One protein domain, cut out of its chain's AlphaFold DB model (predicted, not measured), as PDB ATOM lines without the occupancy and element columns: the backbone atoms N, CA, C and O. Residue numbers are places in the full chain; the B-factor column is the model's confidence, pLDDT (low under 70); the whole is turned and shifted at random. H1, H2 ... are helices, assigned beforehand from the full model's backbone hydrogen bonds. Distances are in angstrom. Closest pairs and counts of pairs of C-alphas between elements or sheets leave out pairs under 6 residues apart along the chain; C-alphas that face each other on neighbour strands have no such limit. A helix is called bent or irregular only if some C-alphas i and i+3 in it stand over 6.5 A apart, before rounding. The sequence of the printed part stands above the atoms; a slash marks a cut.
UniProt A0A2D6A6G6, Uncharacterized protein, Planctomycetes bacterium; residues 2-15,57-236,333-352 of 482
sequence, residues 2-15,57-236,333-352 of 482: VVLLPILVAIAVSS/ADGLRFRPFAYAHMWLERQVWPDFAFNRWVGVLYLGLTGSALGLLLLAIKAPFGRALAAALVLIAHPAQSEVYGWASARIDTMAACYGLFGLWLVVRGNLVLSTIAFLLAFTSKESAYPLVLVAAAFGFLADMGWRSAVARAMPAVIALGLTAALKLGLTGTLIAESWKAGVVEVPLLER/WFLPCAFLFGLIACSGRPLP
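This is residues 2 to 15, 57 to 236 and 333 to 352 of the 482 residues of an uncharacterized protein of Planctomycetes bacterium (UniProt A0A2D6A6G6). A core of helices is built round H7, with H4 on one side and H8 and H9 running alongside, while the long helix H10 folds back from the end of H9 and reaches out as an arm, residues 206 to 219 sticking out. H5 and H6 pack on H4, H3 crosses the end of H8 and has H1 on it, and H12 lies near H4, H5 and H9. The printed part has 214 residues with twelve named helices, H1 to H12 in chain order, and no named strand: all helix. It is compact, with a radius of gyration of the C-alphas of 19.7 A and spans of 58 by 46 by 32 A.

H10, residues 191 to 225, is the longest at 48.9 A, from C-alpha 191 at (12.102, -58.329, 44.248) to C-alpha 225 at (58.266, -42.170, 42.586), with a kink of 39 degrees near residue 198. Before it come H9, 171 to 186, 24.4 A; H8, 156 to 169; H7, 132 to 152, 30.9 A; H6, 123 to 129; H5, 109 to 121; H4, 80 to 104, 36.7 A; H3, 64 to 76; H2, 57 to 62; and H1, 4 to 15, beginning at (18.773, -43.994, 11.303). After it come H11, 232 to 236, and H12, 334 to 346. H9 and H10 are only just irregular: C-alphas 172 and 175 are 6.9 A apart, 197 and 200 6.7 A.

H10 and H9, a hairpin, only just touch, with 3 pairs of C-alphas within 8 A, closest Leu 186 and Ala 194, 5.0 A. H7, H8 and H9 form an up and down bundle, each running against the one before. H7, the hub, touches H8 at Ala 140 and Ala 166, closest C-alphas 4.2 A, a shallow tilt of 13 degrees. H7 touches H4 at Thr 94 and Cys 142, closest C-alphas 4.2 A. H4 and H5, a hairpin, touch at 28 degrees. H6 touches H7 at 65 degrees. H3 is about perpendicular to H8 at 77 degrees and touches H1. H2 is close but not clearly touching H3. H12 and H4 are near each other; H11 is apart from H10. Every O i to N i+4 pair is within hydrogen-bond range in H1, H3, H5, H8 and H12, but 1 of 2 in H2, 19 of 21 in H4, 1 of 3 in H6, with 3 of 4 O i to N i+3 pairs, 15 of 17 in H7, 9 of 12 in H9, 29 of 31 in H10 and 0 of 1 in H11, with 0 of 2.

C-alphas of Pro 108 and Gly 227 are farthest apart, 59.6 A. Across the cuts, C-alphas 15 and 57 are 11.9 A apart, 236 and 333 25.5 A. No link printed whole is long. Mean pLDDT of the printed part is 71.5; residues 191 to 236 and 333 to 352 are among those under 70.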
ATOM      1  N   VAL A   2      14.527 -43.876   7.877       24.88
ATOM      2  CA  VAL A   2      15.051 -42.640   7.243       24.88
ATOM      3  C   VAL A   2      15.917 -41.759   8.169       24.88
ATOM      4  O   VAL A   2      16.875 -41.166   7.703       24.88
ATOM      5  N   VAL A   3      15.666 -41.743   9.485       32.06
ATOM      6  CA  VAL A   3      16.489 -40.996  10.471       32.06
ATOM      7  C   VAL A   3      17.725 -41.782  10.943       32.06
ATOM      8  O   VAL A   3      18.720 -41.203  11.358       32.06
ATOM      9  N   LEU A   4      17.687 -43.115  10.853       37.41
ATOM     10  CA  LEU A   4      18.773 -43.994  11.303       37.41
ATOM     11  C   LEU A   4      19.906 -44.079  10.278       37.41
ATOM     12  O   LEU A   4      21.058 -44.227  10.665       37.41
ATOM     13  N   LEU A   5      19.593 -43.961   8.985       38.69
ATOM     14  CA  LEU A   5      20.586 -44.073   7.918       38.69
ATOM     15  C   LEU A   5      21.652 -42.954   7.969       38.69
ATOM     16  O   LEU A   5      22.825 -43.303   7.946       38.69
ATOM     17  N   PRO A   6      21.321 -41.656   8.136       38.22
ATOM     18  CA  PRO A   6      22.329 -40.598   8.256       38.22
ATOM     19  C   PRO A   6      23.194 -40.744   9.510       38.22
ATOM     20  O   PRO A   6      24.387 -40.476   9.462       38.22
ATOM     21  N   ILE A   7      22.610 -41.215  10.615       45.97
ATOM     22  CA  ILE A   7      23.323 -41.469  11.874       45.97
ATOM     23  C   ILE A   7      24.302 -42.634  11.709       45.97
ATOM     24  O   ILE A   7      25.461 -42.522  12.091       45.97
ATOM     25  N   LEU A   8      23.860 -43.741  11.109       46.25
ATOM     26  CA  LEU A   8      24.707 -44.904  10.846       46.25
ATOM     27  C   LEU A   8      25.799 -44.590   9.817       46.25
ATOM     28  O   LEU A   8      26.927 -45.039   9.987       46.25
ATOM     29  N   VAL A   9      25.497 -43.776   8.802       47.75
ATOM     30  CA  VAL A   9      26.483 -43.271   7.836       47.75
ATOM     31  C   VAL A   9      27.474 -42.333   8.519       47.75
ATOM     32  O   VAL A   9      28.668 -42.497   8.317       47.75
ATOM     33  N   ALA A  10      27.036 -41.417   9.384       45.47
ATOM     34  CA  ALA A  10      27.939 -40.536  10.125       45.47
ATOM     35  C   ALA A  10      28.831 -41.313  11.107       45.47
ATOM     36  O   ALA A  10      30.024 -41.028  11.197       45.47
ATOM     37  N   ILE A  11      28.296 -42.336  11.786       47.28
ATOM     38  CA  ILE A  11      29.072 -43.253  12.638       47.28
ATOM     39  C   ILE A  11      30.083 -44.038  11.793       47.28
ATOM     40  O   ILE A  11      31.252 -44.107  12.163       47.28
ATOM     41  N   ALA A  12      29.673 -44.590  10.647       47.06
ATOM     42  CA  ALA A  12      30.556 -45.337   9.751       47.06
ATOM     43  C   ALA A  12      31.656 -44.446   9.149       47.06
ATOM     44  O   ALA A  12      32.821 -44.829   9.157       47.06
ATOM     45  N   VAL A  13      31.314 -43.236   8.698       46.50
ATOM     46  CA  VAL A  13      32.256 -42.244   8.157       46.50
ATOM     47  C   VAL A  13      33.238 -41.782   9.233       46.50
ATOM     48  O   VAL A  13      34.438 -41.778   8.981       46.50
ATOM     49  N   SER A  14      32.769 -41.491  10.449       44.16
ATOM     50  CA  SER A  14      33.645 -41.111  11.572       44.16
ATOM     51  C   SER A  14      34.578 -42.257  11.982       44.16
ATOM     52  O   SER A  14      35.749 -42.035  12.280       44.16
ATOM     53  N   SER A  15      34.084 -43.500  11.936       44.12
ATOM     54  CA  SER A  15      34.877 -44.699  12.235       44.12
ATOM     55  C   SER A  15      35.929 -44.981  11.157       44.12
ATOM     56  O   SER A  15      37.031 -45.411  11.481       44.12
ATOM     57  N   ALA A  57      41.926 -36.394  19.415       48.47
ATOM     58  CA  ALA A  57      41.864 -37.743  18.852       48.47
ATOM     59  C   ALA A  57      41.366 -38.783  19.871       48.47
ATOM     60  O   ALA A  57      40.571 -39.650  19.512       48.47
ATOM     61  N   ASP A  58      41.772 -38.680  21.137       43.00
ATOM     62  CA  ASP A  58      41.342 -39.594  22.194       43.00
ATOM     63  C   ASP A  58      39.881 -39.352  22.590       43.00
ATOM     64  O   ASP A  58      39.119 -40.306  22.710       43.00
ATOM     65  N   GLY A  59      39.426 -38.098  22.679       51.94
ATOM     66  CA  GLY A  59      38.013 -37.780  22.903       51.94
ATOM     67  C   GLY A  59      37.098 -38.259  21.767       51.94
ATOM     68  O   GLY A  59      36.018 -38.797  22.029       51.94
ATOM     69  N   LEU A  60      37.533 -38.108  20.508       48.34
ATOM     70  CA  LEU A  60      36.819 -38.555  19.300       48.34
ATOM     71  C   LEU A  60      36.666 -40.074  19.217       48.34
ATOM     72  O   LEU A  60      35.628 -40.559  18.761       48.34
ATOM     73  N   ARG A  61      37.657 -40.832  19.698       55.25
ATOM     74  CA  ARG A  61      37.647 -42.302  19.645       55.25
ATOM     75  C   ARG A  61      36.545 -42.938  20.491       55.25
ATOM     76  O   ARG A  61      36.057 -44.003  20.125       55.25
ATOM     77  N   PHE A  62      36.121 -42.302  21.585       61.03
ATOM     78  CA  PHE A  62      35.183 -42.919  22.532       61.03
ATOM     79  C   PHE A  62      33.720 -42.469  22.385       61.03
ATOM     80  O   PHE A  62      32.845 -43.093  22.983       61.03
ATOM     81  N   ARG A  63      33.415 -41.420  21.599       81.94
ATOM     82  CA  ARG A  63      32.064 -40.810  21.557       81.94
ATOM     83  C   ARG A  63      31.552 -40.471  20.144       81.94
ATOM     84  O   ARG A  63      31.125 -39.338  19.899       81.94
ATOM     85  N   PRO A  64      31.568 -41.415  19.184       83.06
ATOM     86  CA  PRO A  64      31.328 -41.107  17.773       83.06
ATOM     87  C   PRO A  64      29.941 -40.507  17.510       83.06
ATOM     88  O   PRO A  64      29.797 -39.647  16.643       83.06
ATOM     89  N   PHE A  65      28.919 -40.903  18.272       87.00
ATOM     90  CA  PHE A  65      27.572 -40.376  18.077       87.00
ATOM     91  C   PHE A  65      27.419 -38.952  18.617       87.00
ATOM     92  O   PHE A  65      26.784 -38.126  17.962       87.00
ATOM     93  N   ALA A  66      28.041 -38.631  19.757       87.56
ATOM     94  CA  ALA A  66      28.060 -37.256  20.251       87.56
ATOM     95  C   ALA A  66      28.699 -36.319  19.217       87.56
ATOM     96  O   ALA A  66      28.112 -35.293  18.885       87.56
ATOM     97  N   TYR A  67      29.845 -36.700  18.644       86.62
ATOM     98  CA  TYR A  67      30.518 -35.901  17.616       86.62
ATOM     99  C   TYR A  67      29.713 -35.779  16.327       86.62
ATOM    100  O   TYR A  67      29.546 -34.666  15.832       86.62
ATOM    101  N   ALA A  68      29.166 -36.886  15.814       87.31
ATOM    102  CA  ALA A  68      28.296 -36.859  14.640       87.31
ATOM    103  C   ALA A  68      27.106 -35.911  14.847       87.31
ATOM    104  O   ALA A  68      26.760 -35.141  13.952       87.31
ATOM    105  N   HIS A  69      26.522 -35.921  16.047       88.94
ATOM    106  CA  HIS A  69      25.444 -35.018  16.414       88.94
ATOM    107  C   HIS A  69      25.898 -33.547  16.426       88.94
ATOM    108  O   HIS A  69      25.236 -32.710  15.819       88.94
ATOM    109  N   MET A  70      27.025 -33.214  17.073       86.19
ATOM    110  CA  MET A  70      27.540 -31.831  17.094       86.19
ATOM    111  C   MET A  70      27.936 -31.332  15.699       86.19
ATOM    112  O   MET A  70      27.761 -30.159  15.378       86.19
ATOM    113  N   TRP A  71      28.476 -32.219  14.864       87.44
ATOM    114  CA  TRP A  71      28.810 -31.901  13.483       87.44
ATOM    115  C   TRP A  71      27.549 -31.598  12.673       87.44
ATOM    116  O   TRP A  71      27.485 -30.550  12.038       87.44
ATOM    117  N   LEU A  72      26.531 -32.466  12.744       86.56
ATOM    118  CA  LEU A  72      25.254 -32.263  12.057       86.56
ATOM    119  C   LEU A  72      24.610 -30.944  12.490       86.56
ATOM    120  O   LEU A  72      24.207 -30.148  11.654       86.56
ATOM    121  N   GLU A  73      24.562 -30.695  13.794       85.25
ATOM    122  CA  GLU A  73      24.044 -29.457  14.369       85.25
ATOM    123  C   GLU A  73      24.715 -28.222  13.762       85.25
ATOM    124  O   GLU A  73      24.018 -27.329  13.293       85.25
ATOM    125  N   ARG A  74      26.050 -28.218  13.665       83.88
ATOM    126  CA  ARG A  74      26.811 -27.118  13.061       83.88
ATOM    127  C   ARG A  74      26.513 -26.926  11.573       83.88
ATOM    128  O   ARG A  74      26.536 -25.792  11.104       83.88
ATOM    129  N   GLN A  75      26.262 -28.009  10.833       87.81
ATOM    130  CA  GLN A  75      25.913 -27.926   9.411       87.81
ATOM    131  C   GLN A  75      24.519 -27.338   9.198       87.81
ATOM    132  O   GLN A  75      24.312 -26.585   8.250       87.81
ATOM    133  N   VAL A  76      23.557 -27.685  10.059       86.44
ATOM    134  CA  VAL A  76      22.179 -27.209   9.898       86.44
ATOM    135  C   VAL A  76      21.995 -25.811  10.497       86.44
ATOM    136  O   VAL A  76      21.299 -24.986   9.911       86.44
ATOM    137  N   TRP A  77      22.653 -25.515  11.621       85.56
ATOM    138  CA  TRP A  77      22.608 -24.214  12.286       85.56
ATOM    139  C   TRP A  77      23.990 -23.812  12.818       85.56
ATOM    140  O   TRP A  77      24.392 -24.243  13.900       85.56
ATOM    141  N   PRO A  78      24.706 -22.924  12.108       81.81
ATOM    142  CA  PRO A  78      26.014 -22.432  12.547       81.81
ATOM    143  C   PRO A  78      25.957 -21.618  13.851       81.81
ATOM    144  O   PRO A  78      26.977 -21.447  14.522       81.81
ATOM    145  N   ASP A  79      24.779 -21.101  14.210       82.75
ATOM    146  CA  ASP A  79      24.596 -20.183  15.329       82.75
ATOM    147  C   ASP A  79      24.639 -20.881  16.692       82.75
ATOM    148  O   ASP A  79      23.860 -21.784  17.002       82.75
ATOM    149  N   PHE A  80      25.480 -20.359  17.586       69.69
ATOM    150  CA  PHE A  80      25.681 -20.889  18.941       69.69
ATOM    151  C   PHE A  80      24.398 -20.932  19.795       69.69
ATOM    152  O   PHE A  80      24.287 -21.735  20.723       69.69
ATOM    153  N   ALA A  81      23.411 -20.080  19.497       77.00
ATOM    154  CA  ALA A  81      22.124 -20.071  20.190       77.00
ATOM    155  C   ALA A  81      21.329 -21.367  19.958       77.00
ATOM    156  O   ALA A  81      20.652 -21.840  20.873       77.00
ATOM    157  N   PHE A  82      21.450 -21.972  18.773       80.31
ATOM    158  CA  PHE A  82      20.771 -23.222  18.440       80.31
ATOM    159  C   PHE A  82      21.247 -24.383  19.319       80.31
ATOM    160  O   PHE A  82      20.432 -25.176  19.793       80.31
ATOM    161  N   ASN A  83      22.537 -24.397  19.672       75.31
ATOM    162  CA  ASN A  83      23.120 -25.438  20.518       75.31
ATOM    163  C   ASN A  83      22.439 -25.576  21.882       75.31
ATOM    164  O   ASN A  83      22.317 -26.680  22.424       75.31
ATOM    165  N   ARG A  84      21.960 -24.453  22.434       82.44
ATOM    166  CA  ARG A  84      21.222 -24.442  23.700       82.44
ATOM    167  C   ARG A  84      19.853 -25.088  23.541       82.44
ATOM    168  O   ARG A  84      19.482 -25.900  24.383       82.44
ATOM    169  N   TRP A  85      19.141 -24.786  22.454       87.94
ATOM    170  CA  TRP A  85      17.821 -25.353  22.154       87.94
ATOM    171  C   TRP A  85      17.853 -26.867  22.000       87.94
ATOM    172  O   TRP A  85      16.974 -27.550  22.524       87.94
ATOM    173  N   VAL A  86      18.895 -27.408  21.367       89.62
ATOM    174  CA  VAL A  86      19.062 -28.862  21.264       89.62
ATOM    175  C   VAL A  86      19.297 -29.494  22.638       89.62
ATOM    176  O   VAL A  86      18.740 -30.548  22.940       89.62
ATOM    177  N   GLY A  87      20.044 -28.821  23.515       90.31
ATOM    178  CA  GLY A  87      20.151 -29.211  24.918       90.31
ATOM    179  C   GLY A  87      18.788 -29.274  25.624       90.31
ATOM    180  O   GLY A  87      18.459 -30.288  26.239       90.31
ATOM    181  N   VAL A  88      17.958 -28.234  25.471       91.38
ATOM    182  CA  VAL A  88      16.586 -28.195  26.027       91.38
ATOM    183  C   VAL A  88      15.737 -29.344  25.501       91.38
ATOM    184  O   VAL A  88      15.008 -29.985  26.259       91.38
ATOM    185  N   LEU A  89      15.844 -29.623  24.200       93.44
ATOM    186  CA  LEU A  89      15.137 -30.721  23.563       93.44
ATOM    187  C   LEU A  89      15.539 -32.056  24.195       93.44
ATOM    188  O   LEU A  89      14.666 -32.822  24.599       93.44
ATOM    189  N   TYR A  90      16.839 -32.319  24.351       94.62
ATOM    190  CA  TYR A  90      17.314 -33.538  25.007       94.62
ATOM    191  C   TYR A  90      16.859 -33.640  26.459       94.62
ATOM    192  O   TYR A  90      16.498 -34.732  26.898       94.62
ATOM    193  N   LEU A  91      16.807 -32.530  27.191       94.56
ATOM    194  CA  LEU A  91      16.299 -32.501  28.559       94.56
ATOM    195  C   LEU A  91      14.812 -32.895  28.621       94.56
ATOM    196  O   LEU A  91      14.434 -33.789  29.382       94.56
ATOM    197  N   GLY A  92      13.980 -32.298  27.764       95.50
ATOM    198  CA  GLY A  92      12.560 -32.642  27.647       95.50
ATOM    199  C   GLY A  92      12.336 -34.094  27.211       95.50
ATOM    200  O   GLY A  92      11.485 -34.790  27.773       95.50
ATOM    201  N   LEU A  93      13.143 -34.590  26.267       96.06
ATOM    202  CA  LEU A  93      13.122 -35.990  25.836       96.06
ATOM    203  C   LEU A  93      13.543 -36.943  26.960       96.06
ATOM    204  O   LEU A  93      12.923 -37.989  27.123       96.06
ATOM    205  N   THR A  94      14.530 -36.569  27.776       95.75
ATOM    206  CA  THR A  94      14.990 -37.366  28.925       95.75
ATOM    207  C   THR A  94      13.887 -37.498  29.972       95.75
ATOM    208  O   THR A  94      13.582 -38.608  30.414       95.75
ATOM    209  N   GLY A  95      13.230 -36.392  30.335       95.94
ATOM    210  CA  GLY A  95      12.085 -36.433  31.249       95.94
ATOM    211  C   GLY A  95      10.906 -37.221  30.674       95.94
ATOM    212  O   GLY A  95      10.303 -38.028  31.380       95.94
ATOM    213  N   SER A  96      10.628 -37.070  29.376       97.12
ATOM    214  CA  SER A  96       9.597 -37.851  28.678       97.12
ATOM    215  C   SER A  96       9.912 -39.348  28.691       97.12
ATOM    216  O   SER A  96       9.031 -40.154  28.984       97.12
ATOM    217  N   ALA A  97      11.167 -39.732  28.445       95.94
ATOM    218  CA  ALA A  97      11.622 -41.118  28.496       95.94
ATOM    219  C   ALA A  97      11.459 -41.714  29.901       95.94
ATOM    220  O   ALA A  97      10.962 -42.835  30.028       95.94
ATOM    221  N   LEU A  98      11.789 -40.961  30.960       95.56
ATOM    222  CA  LEU A  98      11.527 -41.387  32.339       95.56
ATOM    223  C   LEU A  98      10.022 -41.557  32.598       95.56
ATOM    224  O   LEU A  98       9.608 -42.576  33.146       95.56
ATOM    225  N   GLY A  99       9.198 -40.588  32.193       96.56
ATOM    226  CA  GLY A  99       7.745 -40.661  32.351       96.56
ATOM    227  C   GLY A  99       7.153 -41.890  31.654       96.56
ATOM    228  O   GLY A  99       6.405 -42.649  32.267       96.56
ATOM    229  N   LEU A 100       7.549 -42.139  30.404       96.50
ATOM    230  CA  LEU A 100       7.141 -43.314  29.630       96.50
ATOM    231  C   LEU A 100       7.611 -44.625  30.269       96.50
ATOM    232  O   LEU A 100       6.833 -45.578  30.331       96.50
ATOM    233  N   LEU A 101       8.847 -44.679  30.772       93.44
ATOM    234  CA  LEU A 101       9.381 -45.830  31.501       93.44
ATOM    235  C   LEU A 101       8.552 -46.131  32.755       93.44
ATOM    236  O   LEU A 101       8.144 -47.274  32.961       93.44
ATOM    237  N   LEU A 102       8.248 -45.110  33.559       92.88
ATOM    238  CA  LEU A 102       7.441 -45.247  34.774       92.88
ATOM    239  C   LEU A 102       6.005 -45.695  34.461       92.88
ATOM    240  O   LEU A 102       5.470 -46.577  35.131       92.88
ATOM    241  N   LEU A 103       5.393 -45.148  33.410       95.19
ATOM    242  CA  LEU A 103       4.079 -45.593  32.943       95.19
ATOM    243  C   LEU A 103       4.111 -47.042  32.440       95.19
ATOM    244  O   LEU A 103       3.181 -47.805  32.704       95.19
ATOM    245  N   ALA A 104       5.187 -47.456  31.766       92.06
ATOM    246  CA  ALA A 104       5.341 -48.822  31.273       92.06
ATOM    247  C   ALA A 104       5.427 -49.855  32.412       92.06
ATOM    248  O   ALA A 104       4.912 -50.962  32.264       92.06
ATOM    249  N   ILE A 105       5.974 -49.476  33.574       90.44
ATOM    250  CA  ILE A 105       5.963 -50.300  34.799       90.44
ATOM    251  C   ILE A 105       4.715 -50.076  35.675       90.44
ATOM    252  O   ILE A 105       4.704 -50.454  36.846       90.44
ATOM    253  N   LYS A 106       3.647 -49.491  35.113       94.44
ATOM    254  CA  LYS A 106       2.342 -49.257  35.761       94.44
ATOM    255  C   LYS A 106       2.379 -48.295  36.959       94.44
ATOM    256  O   LYS A 106       1.519 -48.377  37.838       94.44
ATOM    257  N   ALA A 107       3.334 -47.365  37.013       90.44
ATOM    258  CA  ALA A 107       3.281 -46.290  37.998       90.44
ATOM    259  C   ALA A 107       2.053 -45.383  37.745       90.44
ATOM    260  O   ALA A 107       1.710 -45.127  36.588       90.44
ATOM    261  N   PRO A 108       1.395 -44.847  38.794       95.06
ATOM    262  CA  PRO A 108       0.314 -43.879  38.625       95.06
ATOM    263  C   PRO A 108       0.771 -42.646  37.836       95.06
ATOM    264  O   PRO A 108       1.845 -42.106  38.115       95.06
ATOM    265  N   PHE A 109      -0.068 -42.152  36.918       96.69
ATOM    266  CA  PHE A 109       0.271 -41.036  36.021       96.69
ATOM    267  C   PHE A 109       0.827 -39.812  36.758       96.69
ATOM    268  O   PHE A 109       1.885 -39.310  36.393       96.69
ATOM    269  N   GLY A 110       0.179 -39.385  37.849       95.56
ATOM    270  CA  GLY A 110       0.642 -38.237  38.634       95.56
ATOM    271  C   GLY A 110       2.052 -38.416  39.209       95.56
ATOM    272  O   GLY A 110       2.824 -37.463  39.239       95.56
ATOM    273  N   ARG A 111       2.431 -39.642  39.602       93.25
ATOM    274  CA  ARG A 111       3.786 -39.942  40.102       93.25
ATOM    275  C   ARG A 111       4.808 -39.979  38.972       93.25
ATOM    276  O   ARG A 111       5.906 -39.462  39.145       93.25
ATOM    277  N   ALA A 112       4.446 -40.559  37.828       95.12
ATOM    278  CA  ALA A 112       5.304 -40.578  36.647       95.12
ATOM    279  C   ALA A 112       5.591 -39.155  36.140       95.12
ATOM    280  O   ALA A 112       6.747 -38.813  35.895       95.12
ATOM    281  N   LEU A 113       4.556 -38.310  36.068       97.12
ATOM    282  CA  LEU A 113       4.677 -36.905  35.686       97.12
ATOM    283  C   LEU A 113       5.528 -36.120  36.690       97.12
ATOM    284  O   LEU A 113       6.454 -35.425  36.283       97.12
ATOM    285  N   ALA A 114       5.262 -36.260  37.992       96.00
ATOM    286  CA  ALA A 114       6.044 -35.580  39.021       96.00
ATOM    287  C   ALA A 114       7.528 -35.976  38.966       96.00
ATOM    288  O   ALA A 114       8.388 -35.105  39.014       96.00
ATOM    289  N   ALA A 115       7.844 -37.263  38.800       92.69
ATOM    290  CA  ALA A 115       9.225 -37.727  38.676       92.69
ATOM    291  C   ALA A 115       9.920 -37.182  37.417       92.69
ATOM    292  O   ALA A 115      11.072 -36.757  37.491       92.69
ATOM    293  N   ALA A 116       9.221 -37.147  36.278       95.94
ATOM    294  CA  ALA A 116       9.734 -36.555  35.043       95.94
ATOM    295  C   ALA A 116      10.024 -35.054  35.203       95.94
ATOM    296  O   ALA A 116      11.099 -34.594  34.820       95.94
ATOM    297  N   LEU A 117       9.105 -34.302  35.818       95.19
ATOM    298  CA  LEU A 117       9.277 -32.871  36.084       95.19
ATOM    299  C   LEU A 117      10.408 -32.604  37.080       95.19
ATOM    300  O   LEU A 117      11.202 -31.698  36.856       95.19
ATOM    301  N   VAL A 118      10.524 -33.409  38.141       95.00
ATOM    302  CA  VAL A 118      11.627 -33.308  39.109       95.00
ATOM    303  C   VAL A 118      12.969 -33.584  38.437       95.00
ATOM    304  O   VAL A 118      13.925 -32.866  38.706       95.00
ATOM    305  N   LEU A 119      13.051 -34.579  37.544       92.94
ATOM    306  CA  LEU A 119      14.276 -34.843  36.788       92.94
ATOM    307  C   LEU A 119      14.646 -33.651  35.895       92.94
ATOM    308  O   LEU A 119      15.797 -33.231  35.908       92.94
ATOM    309  N   ILE A 120      13.678 -33.095  35.156       94.31
ATOM    310  CA  ILE A 120      13.896 -31.937  34.275       94.31
ATOM    311  C   ILE A 120      14.331 -30.704  35.078       94.31
ATOM    312  O   ILE A 120      15.267 -30.013  34.687       94.31
ATOM    313  N   ALA A 121      13.667 -30.435  36.202       92.69
ATOM    314  CA  ALA A 121      13.944 -29.284  37.058       92.69
ATOM    315  C   ALA A 121      15.209 -29.454  37.915       92.69
ATOM    316  O   ALA A 121      15.621 -28.516  38.598       92.69
ATOM    317  N   HIS A 122      15.824 -30.640  37.919       90.56
ATOM    318  CA  HIS A 122      16.992 -30.903  38.742       90.56
ATOM    319  C   HIS A 122      18.179 -30.029  38.286       90.56
ATOM    320  O   HIS A 122      18.538 -30.070  37.106       90.56
ATOM    321  N   PRO A 123      18.869 -29.308  39.194       87.38
ATOM    322  CA  PRO A 123      19.946 -28.386  38.822       87.38
ATOM    323  C   PRO A 123      21.047 -29.028  37.968       87.38
ATOM    324  O   PRO A 123      21.453 -28.453  36.962       87.38
ATOM    325  N   ALA A 124      21.445 -30.264  38.286       84.50
ATOM    326  CA  ALA A 124      22.446 -30.996  37.500       84.50
ATOM    327  C   ALA A 124      22.034 -31.221  36.030       84.50
ATOM    328  O   ALA A 124      22.895 -31.342  35.166       84.50
ATOM    329  N   GLN A 125      20.730 -31.276  35.740       86.50
ATOM    330  CA  GLN A 125      20.211 -31.403  34.378       86.50
ATOM    331  C   GLN A 125      20.052 -30.036  33.695       86.50
ATOM    332  O   GLN A 125      20.205 -29.932  32.480       86.50
ATOM    333  N   SER A 126      19.834 -28.966  34.465       83.81
ATOM    334  CA  SER A 126      19.825 -27.592  33.943       83.81
ATOM    335  C   SER A 126      21.212 -27.100  33.494       83.81
ATOM    336  O   SER A 126      21.323 -26.168  32.704       83.81
ATOM    337  N   GLU A 127      22.304 -27.752  33.893       86.19
ATOM    338  CA  GLU A 127      23.640 -27.382  33.394       86.19
ATOM    339  C   GLU A 127      23.778 -27.528  31.868       86.19
ATOM    340  O   GLU A 127      24.617 -26.863  31.258       86.19
ATOM    341  N   VAL A 128      22.903 -28.310  31.227       86.94
ATOM    342  CA  VAL A 128      22.794 -28.437  29.764       86.94
ATOM    343  C   VAL A 128      22.622 -27.093  29.054       86.94
ATOM    344  O   VAL A 128      23.089 -26.938  27.926       86.94
ATOM    345  N   TYR A 129      21.994 -26.102  29.699       80.75
ATOM    346  CA  TYR A 129      21.835 -24.761  29.126       80.75
ATOM    347  C   TYR A 129      23.160 -23.996  29.032       80.75
ATOM    348  O   TYR A 129      23.327 -23.142  28.157       80.75
ATOM    349  N   GLY A 130      24.083 -24.268  29.955       79.88
ATOM    350  CA  GLY A 130      25.342 -23.541  30.072       79.88
ATOM    351  C   GLY A 130      26.534 -24.268  29.459       79.88
ATOM    352  O   GLY A 130      27.481 -23.608  29.040       79.88
ATOM    353  N   TRP A 131      26.519 -25.606  29.438       81.81
ATOM    354  CA  TRP A 131      27.714 -26.418  29.204       81.81
ATOM    355  C   TRP A 131      27.479 -27.485  28.129       81.81
ATOM    356  O   TRP A 131      26.697 -28.418  28.307       81.81
ATOM    357  N   ALA A 132      28.232 -27.403  27.026       77.31
ATOM    358  CA  ALA A 132      28.163 -28.375  25.929       77.31
ATOM    359  C   ALA A 132      28.517 -29.808  26.373       77.31
ATOM    360  O   ALA A 132      27.982 -30.769  25.826       77.31
ATOM    361  N   SER A 133      29.374 -29.960  27.390       81.75
ATOM    362  CA  SER A 133      29.695 -31.269  27.975       81.75
ATOM    363  C   SER A 133      28.481 -31.895  28.675       81.75
ATOM    364  O   SER A 133      28.172 -33.061  28.443       81.75
ATOM    365  N   ALA A 134      27.706 -31.105  29.430       87.00
ATOM    366  CA  ALA A 134      26.500 -31.587  30.110       87.00
ATOM    367  C   ALA A 134      25.442 -32.108  29.122       87.00
ATOM    368  O   ALA A 134      24.701 -33.036  29.434       87.00
ATOM    369  N   ARG A 135      25.416 -31.585  27.890       89.12
ATOM    370  CA  ARG A 135      24.549 -32.105  26.824       89.12
ATOM    371  C   ARG A 135      24.850 -33.561  26.479       89.12
ATOM    372  O   ARG A 135      23.914 -34.322  26.255       89.12
ATOM    373  N   ILE A 136      26.122 -33.957  26.439       91.94
ATOM    374  CA  ILE A 136      26.516 -35.342  26.145       91.94
ATOM    375  C   ILE A 136      25.954 -36.287  27.221       91.94
ATOM    376  O   ILE A 136      25.460 -37.372  26.909       91.94
ATOM    377  N   ASP A 137      25.957 -35.845  28.479       92.06
ATOM    378  CA  ASP A 137      25.411 -36.591  29.616       92.06
ATOM    379  C   ASP A 137      23.903 -36.776  29.472       92.06
ATOM    380  O   ASP A 137      23.382 -37.873  29.679       92.06
ATOM    381  N   THR A 138      23.204 -35.719  29.067       93.38
ATOM    382  CA  THR A 138      21.757 -35.752  28.852       93.38
ATOM    383  C   THR A 138      21.382 -36.566  27.619       93.38
ATOM    384  O   THR A 138      20.397 -37.293  27.666       93.38
ATOM    385  N   MET A 139      22.182 -36.552  26.547       94.06
ATOM    386  CA  MET A 139      22.010 -37.470  25.413       94.06
ATOM    387  C   MET A 139      22.126 -38.926  25.873       94.06
ATOM    388  O   MET A 139      21.231 -39.734  25.617       94.06
ATOM    389  N   ALA A 140      23.188 -39.254  26.612       93.06
ATOM    390  CA  ALA A 140      23.395 -40.590  27.159       93.06
ATOM    391  C   ALA A 140      22.243 -41.025  28.084       93.06
ATOM    392  O   ALA A 140      21.737 -42.142  27.957       93.06
ATOM    393  N   ALA A 141      21.780 -40.137  28.970       93.31
ATOM    394  CA  ALA A 141      20.635 -40.385  29.843       93.31
ATOM    395  C   ALA A 141      19.333 -40.594  29.051       93.31
ATOM    396  O   ALA A 141      18.602 -41.547  29.318       93.31
ATOM    397  N   CYS A 142      19.070 -39.746  28.053       95.31
ATOM    398  CA  CYS A 142      17.906 -39.819  27.174       95.31
ATOM    399  C   CYS A 142      17.815 -41.187  26.489       95.31
ATOM    400  O   CYS A 142      16.838 -41.917  26.669       95.31
ATOM    401  N   TYR A 143      18.859 -41.572  25.750       94.81
ATOM    402  CA  TYR A 143      18.876 -42.845  25.031       94.81
ATOM    403  C   TYR A 143      18.915 -44.050  25.975       94.81
ATOM    404  O   TYR A 143      18.285 -45.065  25.687       94.81
ATOM    405  N   GLY A 144      19.578 -43.938  27.130       91.19
ATOM    406  CA  GLY A 144      19.578 -44.989  28.146       91.19
ATOM    407  C   GLY A 144      18.188 -45.246  28.737       91.19
ATOM    408  O   GLY A 144      17.771 -46.399  28.852       91.19
ATOM    409  N   LEU A 145      17.432 -44.189  29.051       93.50
ATOM    410  CA  LEU A 145      16.053 -44.300  29.540       93.50
ATOM    411  C   LEU A 145      15.097 -44.813  28.459       93.50
ATOM    412  O   LEU A 145      14.257 -45.664  28.753       93.50
ATOM    413  N   PHE A 146      15.244 -44.362  27.209       95.25
ATOM    414  CA  PHE A 146      14.489 -44.930  26.088       95.25
ATOM    415  C   PHE A 146      14.807 -46.411  25.878       95.25
ATOM    416  O   PHE A 146      13.890 -47.196  25.645       95.25
ATOM    417  N   GLY A 147      16.076 -46.806  26.010       89.19
ATOM    418  CA  GLY A 147      16.496 -48.203  25.986       89.19
ATOM    419  C   GLY A 147      15.762 -49.017  27.044       89.19
ATOM    420  O   GLY A 147      15.089 -49.986  26.706       89.19
ATOM    421  N   LEU A 148      15.782 -48.570  28.303       86.88
ATOM    422  CA  LEU A 148      15.051 -49.226  29.394       86.88
ATOM    423  C   LEU A 148      13.544 -49.308  29.124       86.88
ATOM    424  O   LEU A 148      12.937 -50.357  29.330       86.88
ATOM    425  N   TRP A 149      12.932 -48.233  28.626       93.56
ATOM    426  CA  TRP A 149      11.514 -48.233  28.268       93.56
ATOM    427  C   TRP A 149      11.202 -49.265  27.174       93.56
ATOM    428  O   TRP A 149      10.224 -50.004  27.284       93.56
ATOM    429  N   LEU A 150      12.056 -49.380  26.155       90.75
ATOM    430  CA  LEU A 150      11.915 -50.364  25.079       90.75
ATOM    431  C   LEU A 150      12.113 -51.804  25.569       90.75
ATOM    432  O   LEU A 150      11.386 -52.683  25.101       90.75
ATOM    433  N   VAL A 151      13.007 -52.046  26.543       85.19
ATOM    434  CA  VAL A 151      13.114 -53.348  27.236       85.19
ATOM    435  C   VAL A 151      11.789 -53.708  27.896       85.19
ATOM    436  O   VAL A 151      11.268 -54.793  27.654       85.19
ATOM    437  N   VAL A 152      11.199 -52.793  28.674       86.25
ATOM    438  CA  VAL A 152       9.913 -53.033  29.359       86.25
ATOM    439  C   VAL A 152       8.782 -53.300  28.357       86.25
ATOM    440  O   VAL A 152       7.856 -54.055  28.642       86.25
ATOM    441  N   ARG A 153       8.859 -52.722  27.155       89.75
ATOM    442  CA  ARG A 153       7.910 -52.962  26.056       89.75
ATOM    443  C   ARG A 153       8.202 -54.232  25.243       89.75
ATOM    444  O   ARG A 153       7.458 -54.509  24.306       89.75
ATOM    445  N   GLY A 154       9.260 -54.979  25.564       84.44
ATOM    446  CA  GLY A 154       9.664 -56.202  24.864       84.44
ATOM    447  C   GLY A 154      10.351 -55.975  23.511       84.44
ATOM    448  O   GLY A 154      10.566 -56.929  22.768       84.44
ATOM    449  N   ASN A 155      10.714 -54.735  23.161       88.56
ATOM    450  CA  ASN A 155      11.364 -54.423  21.885       88.56
ATOM    451  C   ASN A 155      12.894 -54.390  22.029       88.56
ATOM    452  O   ASN A 155      13.518 -53.329  22.112       88.56
ATOM    453  N   LEU A 156      13.500 -55.579  22.052       82.88
ATOM    454  CA  LEU A 156      14.935 -55.758  22.303       82.88
ATOM    455  C   LEU A 156      15.832 -55.175  21.203       82.88
ATOM    456  O   LEU A 156      16.923 -54.688  21.498       82.88
ATOM    457  N   VAL A 157      15.373 -55.172  19.946       84.12
ATOM    458  CA  VAL A 157      16.145 -54.626  18.817       84.12
ATOM    459  C   VAL A 157      16.274 -53.112  18.952       84.12
ATOM    460  O   VAL A 157      17.388 -52.590  18.973       84.12
ATOM    461  N   LEU A 158      15.152 -52.397  19.112       88.31
ATOM    462  CA  LEU A 158      15.195 -50.944  19.295       88.31
ATOM    463  C   LEU A 158      15.882 -50.562  20.608       88.31
ATOM    464  O   LEU A 158      16.595 -49.563  20.649       88.31
ATOM    465  N   SER A 159      15.710 -51.363  21.662       85.31
ATOM    466  CA  SER A 159      16.424 -51.160  22.921       85.31
ATOM    467  C   SER A 159      17.937 -51.252  22.742       85.31
ATOM    468  O   SER A 159      18.657 -50.416  23.281       85.31
ATOM    469  N   THR A 160      18.423 -52.248  21.999       82.88
ATOM    470  CA  THR A 160      19.854 -52.410  21.717       82.88
ATOM    471  C   THR A 160      20.390 -51.200  20.963       82.88
ATOM    472  O   THR A 160      21.415 -50.646  21.348       82.88
ATOM    473  N   ILE A 161      19.663 -50.727  19.944       86.31
ATOM    474  CA  ILE A 161      20.028 -49.511  19.204       86.31
ATOM    475  C   ILE A 161      20.077 -48.305  20.153       86.31
ATOM    476  O   ILE A 161      21.058 -47.568  20.141       86.31
ATOM    477  N   ALA A 162      19.074 -48.119  21.014       90.19
ATOM    478  CA  ALA A 162      19.061 -47.022  21.979       90.19
ATOM    479  C   ALA A 162      20.254 -47.089  22.952       90.19
ATOM    480  O   ALA A 162      20.914 -46.080  23.181       90.19
ATOM    481  N   PHE A 163      20.608 -48.268  23.464       87.25
ATOM    482  CA  PHE A 163      21.788 -48.419  24.322       87.25
ATOM    483  C   PHE A 163      23.106 -48.176  23.591       87.25
ATOM    484  O   PHE A 163      24.003 -47.560  24.164       87.25
ATOM    485  N   LEU A 164      23.222 -48.594  22.329       85.00
ATOM    486  CA  LEU A 164      24.385 -48.271  21.502       85.00
ATOM    487  C   LEU A 164      24.501 -46.759  21.287       85.00
ATOM    488  O   LEU A 164      25.596 -46.220  21.418       85.00
ATOM    489  N   LEU A 165      23.390 -46.060  21.033       89.44
ATOM    490  CA  LEU A 165      23.369 -44.596  20.940       89.44
ATOM    491  C   LEU A 165      23.754 -43.936  22.269       89.44
ATOM    492  O   LEU A 165      24.527 -42.983  22.273       89.44
ATOM    493  N   ALA A 166      23.291 -44.461  23.406       90.31
ATOM    494  CA  ALA A 166      23.680 -43.966  24.726       90.31
ATOM    495  C   ALA A 166      25.190 -44.131  24.974       90.31
ATOM    496  O   ALA A 166      25.864 -43.176  25.354       90.31
ATOM    497  N   PHE A 167      25.725 -45.323  24.700       86.19
ATOM    498  CA  PHE A 167      27.138 -45.659  24.881       86.19
ATOM    499  C   PHE A 167      28.055 -44.851  23.958       86.19
ATOM    500  O   PHE A 167      29.055 -44.300  24.401       86.19
ATOM    501  N   THR A 168      27.678 -44.719  22.686       86.56
ATOM    502  CA  THR A 168      28.417 -43.908  21.708       86.56
ATOM    503  C   THR A 168      28.218 -42.402  21.895       86.56
ATOM    504  O   THR A 168      28.948 -41.620  21.283       86.56
ATOM    505  N   SER A 169      27.262 -41.978  22.735       89.75
ATOM    506  CA  SER A 169      27.179 -40.602  23.241       89.75
ATOM    507  C   SER A 169      28.190 -40.389  24.365       89.75
ATOM    508  O   SER A 169      28.987 -39.457  24.300       89.75
ATOM    509  N   LYS A 170      28.165 -41.251  25.391       90.06
ATOM    510  CA  LYS A 170      29.062 -41.184  26.549       90.06
ATOM    511  C   LYS A 170      29.391 -42.582  27.059       90.06
ATOM    512  O   LYS A 170      28.495 -43.354  27.398       90.06
ATOM    513  N   GLU A 171      30.675 -42.868  27.236       83.31
ATOM    514  CA  GLU A 171      31.178 -44.149  27.732       83.31
ATOM    515  C   GLU A 171      30.621 -44.494  29.117       83.31
ATOM    516  O   GLU A 171      30.326 -45.652  29.403       83.31
ATOM    517  N   SER A 172      30.372 -43.486  29.963       84.50
ATOM    518  CA  SER A 172      29.782 -43.673  31.290       84.50
ATOM    519  C   SER A 172      28.330 -44.160  31.253       84.50
ATOM    520  O   SER A 172      27.771 -44.411  32.314       84.50
ATOM    521  N   ALA A 173      27.708 -44.306  30.076       84.12
ATOM    522  CA  ALA A 173      26.405 -44.946  29.916       84.12
ATOM    523  C   ALA A 173      26.462 -46.482  30.036       84.12
ATOM    524  O   ALA A 173      25.413 -47.111  30.173       84.12
ATOM    525  N   TYR A 174      27.651 -47.102  30.033       79.38
ATOM    526  CA  TYR A 174      27.796 -48.560  30.173       79.38
ATOM    527  C   TYR A 174      27.041 -49.174  31.378       79.38
ATOM    528  O   TYR A 174      26.468 -50.256  31.212       79.38
ATOM    529  N   PRO A 175      26.937 -48.528  32.566       80.00
ATOM    530  CA  PRO A 175      26.198 -49.094  33.686       80.00
ATOM    531  C   PRO A 175      24.702 -49.213  33.386       80.00
ATOM    532  O   PRO A 175      24.060 -50.115  33.911       80.00
ATOM    533  N   LEU A 176      24.134 -48.362  32.520       73.81
ATOM    534  CA  LEU A 176      22.717 -48.437  32.142       73.81
ATOM    535  C   LEU A 176      22.411 -49.699  31.330       73.81
ATOM    536  O   LEU A 176      21.342 -50.279  31.499       73.81
ATOM    537  N   VAL A 177      23.360 -50.171  30.519       68.50
ATOM    538  CA  VAL A 177      23.241 -51.446  29.789       68.50
ATOM    539  C   VAL A 177      23.226 -52.621  30.764       68.50
ATOM    540  O   VAL A 177      22.418 -53.537  30.627       68.50
ATOM    541  N   LEU A 178      24.069 -52.569  31.799       75.50
ATOM    542  CA  LEU A 178      24.088 -53.580  32.859       75.50
ATOM    543  C   LEU A 178      22.799 -53.555  33.683       75.50
ATOM    544  O   LEU A 178      22.239 -54.610  33.976       75.50
ATOM    545  N   VAL A 179      22.292 -52.361  34.001       75.00
ATOM    546  CA  VAL A 179      20.989 -52.189  34.654       75.00
ATOM    547  C   VAL A 179      19.876 -52.757  33.781       75.00
ATOM    548  O   VAL A 179      19.002 -53.419  34.318       75.00
ATOM    549  N   ALA A 180      19.908 -52.567  32.463       71.25
ATOM    550  CA  ALA A 180      18.906 -53.105  31.546       71.25
ATOM    551  C   ALA A 180      18.950 -54.632  31.437       71.25
ATOM    552  O   ALA A 180      17.907 -55.282  31.488       71.25
ATOM    553  N   ALA A 181      20.153 -55.207  31.342       66.88
ATOM    554  CA  ALA A 181      20.359 -56.651  31.358       66.88
ATOM    555  C   ALA A 181      19.872 -57.262  32.679       66.88
ATOM    556  O   ALA A 181      19.181 -58.281  32.675       66.88
ATOM    557  N   ALA A 182      20.156 -56.593  33.802       72.19
ATOM    558  CA  ALA A 182      19.587 -56.946  35.093       72.19
ATOM    559  C   ALA A 182      18.060 -56.805  35.058       72.19
ATOM    560  O   ALA A 182      17.365 -57.750  35.384       72.19
ATOM    561  N   PHE A 183      17.502 -55.694  34.582       67.50
ATOM    562  CA  PHE A 183      16.056 -55.478  34.545       67.50
ATOM    563  C   PHE A 183      15.325 -56.570  33.755       67.50
ATOM    564  O   PHE A 183      14.333 -57.098  34.244       67.50
ATOM    565  N   GLY A 184      15.850 -56.974  32.595       65.62
ATOM    566  CA  GLY A 184      15.307 -58.084  31.805       65.62
ATOM    567  C   GLY A 184      15.388 -59.436  32.521       65.62
ATOM    568  O   GLY A 184      14.441 -60.211  32.471       65.62
ATOM    569  N   PHE A 185      16.473 -59.701  33.254       64.25
ATOM    570  CA  PHE A 185      16.597 -60.908  34.082       64.25
ATOM    571  C   PHE A 185      15.718 -60.883  35.336       64.25
ATOM    572  O   PHE A 185      15.377 -61.935  35.871       64.25
ATOM    573  N   LEU A 186      15.405 -59.694  35.845       63.62
ATOM    574  CA  LEU A 186      14.773 -59.499  37.145       63.62
ATOM    575  C   LEU A 186      13.278 -59.189  37.064       63.62
ATOM    576  O   LEU A 186      12.598 -59.344  38.073       63.62
ATOM    577  N   ALA A 187      12.766 -58.783  35.901       64.88
ATOM    578  CA  ALA A 187      11.366 -58.405  35.712       64.88
ATOM    579  C   ALA A 187      10.386 -59.546  36.037       64.88
ATOM    580  O   ALA A 187       9.321 -59.289  36.595       64.88
ATOM    581  N   ASP A 188      10.774 -60.798  35.780       64.56
ATOM    582  CA  ASP A 188       9.962 -61.984  36.091       64.56
ATOM    583  C   ASP A 188      10.171 -62.509  37.521       64.56
ATOM    584  O   ASP A 188       9.568 -63.498  37.941       64.56
ATOM    585  N   MET A 189      11.046 -61.870  38.301       63.06
ATOM    586  CA  MET A 189      11.429 -62.331  39.628       63.06
ATOM    587  C   MET A 189      10.836 -61.434  40.707       63.06
ATOM    588  O   MET A 189      10.912 -60.210  40.652       63.06
ATOM    589  N   GLY A 190      10.302 -62.042  41.771       72.69
ATOM    590  CA  GLY A 190       9.978 -61.291  42.982       72.69
ATOM    591  C   GLY A 190      11.207 -60.510  43.466       72.69
ATOM    592  O   GLY A 190      12.323 -61.029  43.435       72.69
ATOM    593  N   TRP A 191      11.014 -59.272  43.936       58.84
ATOM    594  CA  TRP A 191      12.102 -58.329  44.248       58.84
ATOM    595  C   TRP A 191      13.219 -58.911  45.134       58.84
ATOM    596  O   TRP A 191      14.379 -58.554  44.972       58.84
ATOM    597  N   ARG A 192      12.900 -59.844  46.046       66.69
ATOM    598  CA  ARG A 192      13.897 -60.533  46.888       66.69
ATOM    599  C   ARG A 192      14.841 -61.408  46.066       66.69
ATOM    600  O   ARG A 192      16.052 -61.340  46.247       66.69
ATOM    601  N   SER A 193      14.285 -62.198  45.152       64.31
ATOM    602  CA  SER A 193      15.046 -63.031  44.218       64.31
ATOM    603  C   SER A 193      15.842 -62.169  43.248       64.31
ATOM    604  O   SER A 193      16.970 -62.515  42.902       64.31
ATOM    605  N   ALA A 194      15.283 -61.020  42.871       59.72
ATOM    606  CA  ALA A 194      15.964 -60.076  42.015       59.72
ATOM    607  C   ALA A 194      17.188 -59.441  42.684       59.72
ATOM    608  O   ALA A 194      18.289 -59.481  42.140       59.72
ATOM    609  N   VAL A 195      17.030 -58.947  43.911       57.16
ATOM    610  CA  VAL A 195      18.135 -58.401  44.708       57.16
ATOM    611  C   VAL A 195      19.199 -59.469  44.963       57.16
ATOM    612  O   VAL A 195      20.376 -59.201  44.749       57.16
ATOM    613  N   ALA A 196      18.813 -60.691  45.343       63.88
ATOM    614  CA  ALA A 196      19.763 -61.775  45.599       63.88
ATOM    615  C   ALA A 196      20.599 -62.152  44.361       63.88
ATOM    616  O   ALA A 196      21.786 -62.436  44.494       63.88
ATOM    617  N   ARG A 197      20.007 -62.126  43.158       54.97
ATOM    618  CA  ARG A 197      20.715 -62.435  41.901       54.97
ATOM    619  C   ARG A 197      21.503 -61.260  41.332       54.97
ATOM    620  O   ARG A 197      22.510 -61.485  40.671       54.97
ATOM    621  N   ALA A 198      21.074 -60.027  41.590       51.88
ATOM    622  CA  ALA A 198      21.800 -58.824  41.189       51.88
ATOM    623  C   ALA A 198      22.990 -58.519  42.110       51.88
ATOM    624  O   ALA A 198      23.956 -57.898  41.668       51.88
ATOM    625  N   MET A 199      22.941 -58.958  43.376       54.28
ATOM    626  CA  MET A 199      23.942 -58.616  44.392       54.28
ATOM    627  C   MET A 199      25.383 -58.959  43.985       54.28
ATOM    628  O   MET A 199      26.241 -58.103  44.165       54.28
ATOM    629  N   PRO A 200      25.685 -60.122  43.375       53.06
ATOM    630  CA  PRO A 200      27.041 -60.420  42.915       53.06
ATOM    631  C   PRO A 200      27.532 -59.458  41.827       53.06
ATOM    632  O   PRO A 200      28.692 -59.063  41.854       53.06
ATOM    633  N   ALA A 201      26.661 -59.030  40.906       50.91
ATOM    634  CA  ALA A 201      27.012 -58.063  39.866       50.91
ATOM    635  C   ALA A 201      27.221 -56.655  40.445       50.91
ATOM    636  O   ALA A 201      28.149 -55.957  40.050       50.91
ATOM    637  N   VAL A 202      26.402 -56.258  41.423       55.69
ATOM    638  CA  VAL A 202      26.580 -55.006  42.176       55.69
ATOM    639  C   VAL A 202      27.886 -55.031  42.976       55.69
ATOM    640  O   VAL A 202      28.639 -54.063  42.938       55.69
ATOM    641  N   ILE A 203      28.193 -56.148  43.646       60.91
ATOM    642  CA  ILE A 203      29.450 -56.362  44.373       60.91
ATOM    643  C   ILE A 203      30.636 -56.322  43.404       60.91
ATOM    644  O   ILE A 203      31.608 -55.631  43.683       60.91
ATOM    645  N   ALA A 204      30.547 -56.983  42.249       49.28
ATOM    646  CA  ALA A 204      31.591 -56.974  41.227       49.28
ATOM    647  C   ALA A 204      31.808 -55.573  40.633       49.28
ATOM    648  O   ALA A 204      32.950 -55.145  40.485       49.28
ATOM    649  N   LEU A 205      30.737 -54.822  40.354       53.28
ATOM    650  CA  LEU A 205      30.823 -53.426  39.914       53.28
ATOM    651  C   LEU A 205      31.457 -52.534  40.983       53.28
ATOM    652  O   LEU A 205      32.330 -51.731  40.659       53.28
ATOM    653  N   GLY A 206      31.070 -52.709  42.249       58.53
ATOM    654  CA  GLY A 206      31.661 -52.004  43.386       58.53
ATOM    655  C   GLY A 206      33.148 -52.317  43.564       58.53
ATOM    656  O   GLY A 206      33.954 -51.401  43.687       58.53
ATOM    657  N   LEU A 207      33.528 -53.597  43.495       52.28
ATOM    658  CA  LEU A 207      34.921 -54.058  43.538       52.28
ATOM    659  C   LEU A 207      35.733 -53.516  42.369       52.28
ATOM    660  O   LEU A 207      36.859 -53.083  42.564       52.28
ATOM    661  N   THR A 208      35.166 -53.491  41.168       46.66
ATOM    662  CA  THR A 208      35.875 -53.014  39.978       46.66
ATOM    663  C   THR A 208      36.062 -51.500  40.011       46.66
ATOM    664  O   THR A 208      37.140 -51.007  39.690       46.66
ATOM    665  N   ALA A 209      35.054 -50.749  40.465       54.81
ATOM    666  CA  ALA A 209      35.188 -49.317  40.710       54.81
ATOM    667  C   ALA A 209      36.240 -49.032  41.796       54.81
ATOM    668  O   ALA A 209      37.094 -48.171  41.604       54.81
ATOM    669  N   ALA A 210      36.233 -49.795  42.894       52.88
ATOM    670  CA  ALA A 210      37.217 -49.678  43.968       52.88
ATOM    671  C   ALA A 210      38.639 -50.033  43.505       52.88
ATOM    672  O   ALA A 210      39.579 -49.308  43.817       52.88
ATOM    673  N   LEU A 211      38.801 -51.097  42.713       50.50
ATOM    674  CA  LEU A 211      40.080 -51.489  42.122       50.50
ATOM    675  C   LEU A 211      40.575 -50.446  41.131       50.50
ATOM    676  O   LEU A 211      41.755 -50.135  41.145       50.50
ATOM    677  N   LYS A 212      39.697 -49.861  40.312       50.78
ATOM    678  CA  LYS A 212      40.076 -48.776  39.406       50.78
ATOM    679  C   LYS A 212      40.537 -47.556  40.193       50.78
ATOM    680  O   LYS A 212      41.599 -47.030  39.898       50.78
ATOM    681  N   LEU A 213      39.810 -47.146  41.230       56.25
ATOM    682  CA  LEU A 213      40.223 -46.048  42.110       56.25
ATOM    683  C   LEU A 213      41.559 -46.341  42.813       56.25
ATOM    684  O   LEU A 213      42.427 -45.472  42.853       56.25
ATOM    685  N   GLY A 214      41.755 -47.572  43.293       59.09
ATOM    686  CA  GLY A 214      42.997 -48.019  43.924       59.09
ATOM    687  C   GLY A 214      44.180 -48.079  42.955       59.09
ATOM    688  O   GLY A 214      45.230 -47.525  43.253       59.09
ATOM    689  N   LEU A 215      43.997 -48.679  41.775       47.56
ATOM    690  CA  LEU A 215      45.015 -48.809  40.727       47.56
ATOM    691  C   LEU A 215      45.389 -47.460  40.115       47.56
ATOM    692  O   LEU A 215      46.559 -47.209  39.844       47.56
ATOM    693  N   THR A 216      44.412 -46.569  39.932       55.59
ATOM    694  CA  THR A 216      44.683 -45.193  39.491       55.59
ATOM    695  C   THR A 216      45.465 -44.454  40.581       55.59
ATOM    696  O   THR A 216      46.447 -43.785  40.277       55.59
ATOM    697  N   GLY A 217      45.126 -44.659  41.860       51.22
ATOM    698  CA  GLY A 217      45.897 -44.148  42.995       51.22
ATOM    699  C   GLY A 217      47.336 -44.680  43.056       51.22
ATOM    700  O   GLY A 217      48.260 -43.906  43.300       51.22
ATOM    701  N   THR A 218      47.562 -45.969  42.777       52.16
ATOM    702  CA  THR A 218      48.915 -46.552  42.745       52.16
ATOM    703  C   THR A 218      49.712 -46.119  41.521       52.16
ATOM    704  O   THR A 218      50.898 -45.856  41.660       52.16
ATOM    705  N   LEU A 219      49.084 -45.974  40.350       50.00
ATOM    706  CA  LEU A 219      49.742 -45.447  39.148       50.00
ATOM    707  C   LEU A 219      50.166 -43.987  39.339       50.00
ATOM    708  O   LEU A 219      51.265 -43.618  38.935       50.00
ATOM    709  N   ILE A 220      49.350 -43.173  40.016       53.50
ATOM    710  CA  ILE A 220      49.724 -41.807  40.418       53.50
ATOM    711  C   ILE A 220      50.895 -41.843  41.416       53.50
ATOM    712  O   ILE A 220      51.848 -41.080  41.270       53.50
ATOM    713  N   ALA A 221      50.877 -42.762  42.388       50.97
ATOM    714  CA  ALA A 221      51.951 -42.914  43.374       50.97
ATOM    715  C   ALA A 221      53.272 -43.450  42.780       50.97
ATOM    716  O   ALA A 221      54.353 -43.067  43.228       50.97
ATOM    717  N   GLU A 222      53.221 -44.316  41.767       52.81
ATOM    718  CA  GLU A 222      54.411 -44.786  41.047       52.81
ATOM    719  C   GLU A 222      54.932 -43.747  40.053       52.81
ATOM    720  O   GLU A 222      56.141 -43.531  39.992       52.81
ATOM    721  N   SER A 223      54.047 -43.017  39.364       51.72
ATOM    722  CA  SER A 223      54.433 -41.865  38.531       51.72
ATOM    723  C   SER A 223      55.103 -40.761  39.365       51.72
ATOM    724  O   SER A 223      56.007 -40.081  38.878       51.72
ATOM    725  N   TRP A 224      54.716 -40.627  40.643       50.88
ATOM    726  CA  TRP A 224      55.381 -39.774  41.636       50.88
ATOM    727  C   TRP A 224      56.784 -40.278  42.000       50.88
ATOM    728  O   TRP A 224      57.740 -39.510  41.936       50.88
ATOM    729  N   LYS A 225      56.943 -41.574  42.310       54.56
ATOM    730  CA  LYS A 225      58.266 -42.170  42.586       54.56
ATOM    731  C   LYS A 225      59.213 -42.106  41.387       54.56
ATOM    732  O   LYS A 225      60.420 -42.003  41.578       54.56
ATOM    733  N   ALA A 226      58.672 -42.164  40.174       62.72
ATOM    734  CA  ALA A 226      59.430 -42.056  38.935       62.72
ATOM    735  C   ALA A 226      59.794 -40.604  38.562       62.72
ATOM    736  O   ALA A 226      60.498 -40.398  37.577       62.72
ATOM    737  N   GLY A 227      59.327 -39.599  39.318       54.31
ATOM    738  CA  GLY A 227      59.612 -38.183  39.057       54.31
ATOM    739  C   GLY A 227      58.919 -37.614  37.813       54.31
ATOM    740  O   GLY A 227      59.332 -36.577  37.310       54.31
ATOM    741  N   VAL A 228      57.882 -38.289  37.305       58.53
ATOM    742  CA  VAL A 228      57.194 -37.930  36.049       58.53
ATOM    743  C   VAL A 228      56.092 -36.885  36.275       58.53
ATOM    744  O   VAL A 228      55.692 -36.192  35.343       58.53
ATOM    745  N   VAL A 229      55.605 -36.738  37.510       48.34
ATOM    746  CA  VAL A 229      54.567 -35.761  37.875       48.34
ATOM    747  C   VAL A 229      55.210 -34.593  38.620       48.34
ATOM    748  O   VAL A 229      55.734 -34.773  39.719       48.34
ATOM    749  N   GLU A 230      55.162 -33.396  38.034       47.28
ATOM    750  CA  GLU A 230      55.669 -32.180  38.673       47.28
ATOM    751  C   GLU A 230      54.899 -31.856  39.970       47.28
ATOM    752  O   GLU A 230      53.672 -31.980  40.067       47.28
ATOM    753  N   VAL A 231      55.649 -31.381  40.969       47.34
ATOM    754  CA  VAL A 231      55.239 -31.026  42.343       47.34
ATOM    755  C   VAL A 231      53.937 -30.194  42.483       47.34
ATOM    756  O   VAL A 231      53.214 -30.431  43.456       47.34
ATOM    757  N   PRO A 232      53.535 -29.293  41.555       48.19
ATOM    758  CA  PRO A 232      52.341 -28.454  41.734       48.19
ATOM    759  C   PRO A 232      51.006 -29.214  41.767       48.19
ATOM    760  O   PRO A 232      50.023 -28.726  42.331       48.19
ATOM    761  N   LEU A 233      50.938 -30.403  41.158       47.31
ATOM    762  CA  LEU A 233      49.730 -31.236  41.188       47.31
ATOM    763  C   LEU A 233      49.550 -31.898  42.565       47.31
ATOM    764  O   LEU A 233      48.427 -32.106  43.026       47.31
ATOM    765  N   LEU A 234      50.667 -32.185  43.239       44.16
ATOM    766  CA  LEU A 234      50.697 -32.877  44.520       44.16
ATOM    767  C   LEU A 234      50.241 -31.964  45.659       44.16
ATOM    768  O   LEU A 234      49.406 -32.396  46.442       44.16
ATOM    769  N   GLU A 235      50.679 -30.698  45.696       47.97
ATOM    770  CA  GLU A 235      50.218 -29.713  46.695       47.97
ATOM    771  C   GLU A 235      48.696 -29.521  46.669       47.97
ATOM    772  O   GLU A 235      48.063 -29.361  47.717       47.97
ATOM    773  N   ARG A 236      48.080 -29.615  45.482       48.91
ATOM    774  CA  ARG A 236      46.617 -29.576  45.352       48.91
ATOM    775  C   ARG A 236      45.974 -30.813  45.971       48.91
ATOM    776  O   ARG A 236      45.023 -30.670  46.734       48.91
ATOM    777  N   TRP A 333      26.131 -41.639  37.332       41.22
ATOM    778  CA  TRP A 333      25.801 -42.505  38.477       41.22
ATOM    779  C   TRP A 333      24.527 -42.086  39.219       41.22
ATOM    780  O   TRP A 333      23.931 -42.897  39.927       41.22
ATOM    781  N   PHE A 334      24.058 -40.851  39.017       49.31
ATOM    782  CA  PHE A 334      22.829 -40.363  39.633       49.31
ATOM    783  C   PHE A 334      21.570 -40.991  39.020       49.31
ATOM    784  O   PHE A 334      20.575 -41.153  39.721       49.31
ATOM    785  N   LEU A 335      21.602 -41.397  37.743       47.50
ATOM    786  CA  LEU A 335      20.458 -42.037  37.083       47.50
ATOM    787  C   LEU A 335      20.085 -43.383  37.731       47.50
ATOM    788  O   LEU A 335      18.914 -43.559  38.060       47.50
ATOM    789  N   PRO A 336      21.033 -44.314  37.977       44.38
ATOM    790  CA  PRO A 336      20.774 -45.527  38.751       44.38
ATOM    791  C   PRO A 336      20.178 -45.244  40.133       44.38
ATOM    792  O   PRO A 336      19.237 -45.926  40.539       44.38
ATOM    793  N   CYS A 337      20.670 -44.218  40.836       44.84
ATOM    794  CA  CYS A 337      20.131 -43.810  42.131       44.84
ATOM    795  C   CYS A 337      18.701 -43.277  41.998       44.84
ATOM    796  O   CYS A 337      17.807 -43.802  42.652       44.84
ATOM    797  N   ALA A 338      18.451 -42.293  41.130       46.06
ATOM    798  CA  ALA A 338      17.126 -41.721  40.884       46.06
ATOM    799  C   ALA A 338      16.113 -42.779  40.411       46.06
ATOM    800  O   ALA A 338      14.952 -42.757  40.815       46.06
ATOM    801  N   PHE A 339      16.562 -43.749  39.614       45.94
ATOM    802  CA  PHE A 339      15.775 -44.902  39.189       45.94
ATOM    803  C   PHE A 339      15.433 -45.834  40.360       45.94
ATOM    804  O   PHE A 339      14.270 -46.190  40.538       45.94
ATOM    805  N   LEU A 340      16.409 -46.171  41.211       47.44
ATOM    806  CA  LEU A 340      16.183 -46.911  42.459       47.44
ATOM    807  C   LEU A 340      15.216 -46.166  43.393       47.44
ATOM    808  O   LEU A 340      14.296 -46.783  43.927       47.44
ATOM    809  N   PHE A 341      15.354 -44.845  43.537       50.06
ATOM    810  CA  PHE A 341      14.411 -44.002  44.280       50.06
ATOM    811  C   PHE A 341      13.005 -44.059  43.690       50.06
ATOM    812  O   PHE A 341      12.044 -44.238  44.434       50.06
ATOM    813  N   GLY A 342      12.882 -43.952  42.365       45.34
ATOM    814  CA  GLY A 342      11.612 -44.065  41.655       45.34
ATOM    815  C   GLY A 342      10.946 -45.421  41.884       45.34
ATOM    816  O   GLY A 342       9.759 -45.470  42.206       45.34
ATOM    817  N   LEU A 343      11.708 -46.516  41.817       46.06
ATOM    818  CA  LEU A 343      11.222 -47.868  42.110       46.06
ATOM    819  C   LEU A 343      10.764 -48.015  43.569       46.06
ATOM    820  O   LEU A 343       9.698 -48.577  43.826       46.06
ATOM    821  N   ILE A 344      11.523 -47.476  44.527       45.38
ATOM    822  CA  ILE A 344      11.167 -47.512  45.954       45.38
ATOM    823  C   ILE A 344       9.914 -46.664  46.215       45.38
ATOM    824  O   ILE A 344       8.990 -47.135  46.879       45.38
ATOM    825  N   ALA A 345       9.815 -45.463  45.643       43.84
ATOM    826  CA  ALA A 345       8.638 -44.602  45.759       43.84
ATOM    827  C   ALA A 345       7.389 -45.226  45.103       43.84
ATOM    828  O   ALA A 345       6.273 -45.100  45.616       43.84
ATOM    829  N   CYS A 346       7.560 -45.960  44.001       40.59
ATOM    830  CA  CYS A 346       6.477 -46.696  43.349       40.59
ATOM    831  C   CYS A 346       6.029 -47.937  44.139       40.59
ATOM    832  O   CYS A 346       4.886 -48.358  43.985       40.59
ATOM    833  N   SER A 347       6.862 -48.471  45.040       42.59
ATOM    834  CA  SER A 347       6.514 -49.622  45.890       42.59
ATOM    835  C   SER A 347       5.480 -49.323  46.989       42.59
ATOM    836  O   SER A 347       5.050 -50.237  47.691       42.59
ATOM    837  N   GLY A 348       5.076 -48.055  47.158       37.09
ATOM    838  CA  GLY A 348       4.076 -47.641  48.150       37.09
ATOM    839  C   GLY A 348       4.586 -47.600  49.594       37.09
ATOM    840  O   GLY A 348       3.786 -47.460  50.515       37.09
ATOM    841  N   ARG A 349       5.901 -47.716  49.810       40.34
ATOM    842  CA  ARG A 349       6.521 -47.645  51.139       40.34
ATOM    843  C   ARG A 349       6.991 -46.222  51.465       40.34
ATOM    844  O   ARG A 349       7.496 -45.544  50.569       40.34
ATOM    845  N   PRO A 350       6.870 -45.772  52.729       34.44
ATOM    846  CA  PRO A 350       7.415 -44.490  53.153       34.44
ATOM    847  C   PRO A 350       8.942 -44.510  53.035       34.44
ATOM    848  O   PRO A 350       9.605 -45.450  53.478       34.44
ATOM    849  N   LEU A 351       9.490 -43.471  52.409       37.84
ATOM    850  CA  LEU A 351      10.921 -43.315  52.170       37.84
ATOM    851  C   LEU A 351      11.520 -42.489  53.323       37.84
ATOM    852  O   LEU A 351      11.041 -41.381  53.567       37.84
ATOM    853  N   PRO A 352      12.530 -42.991  54.057       34.22
ATOM    854  CA  PRO A 352      13.171 -42.217  55.114       34.22
ATOM    855  C   PRO A 352      13.810 -40.943  54.544       34.22
ATOM    856  O   PRO A 352      14.581 -41.012  53.586       34.22
TER     857      PRO A 352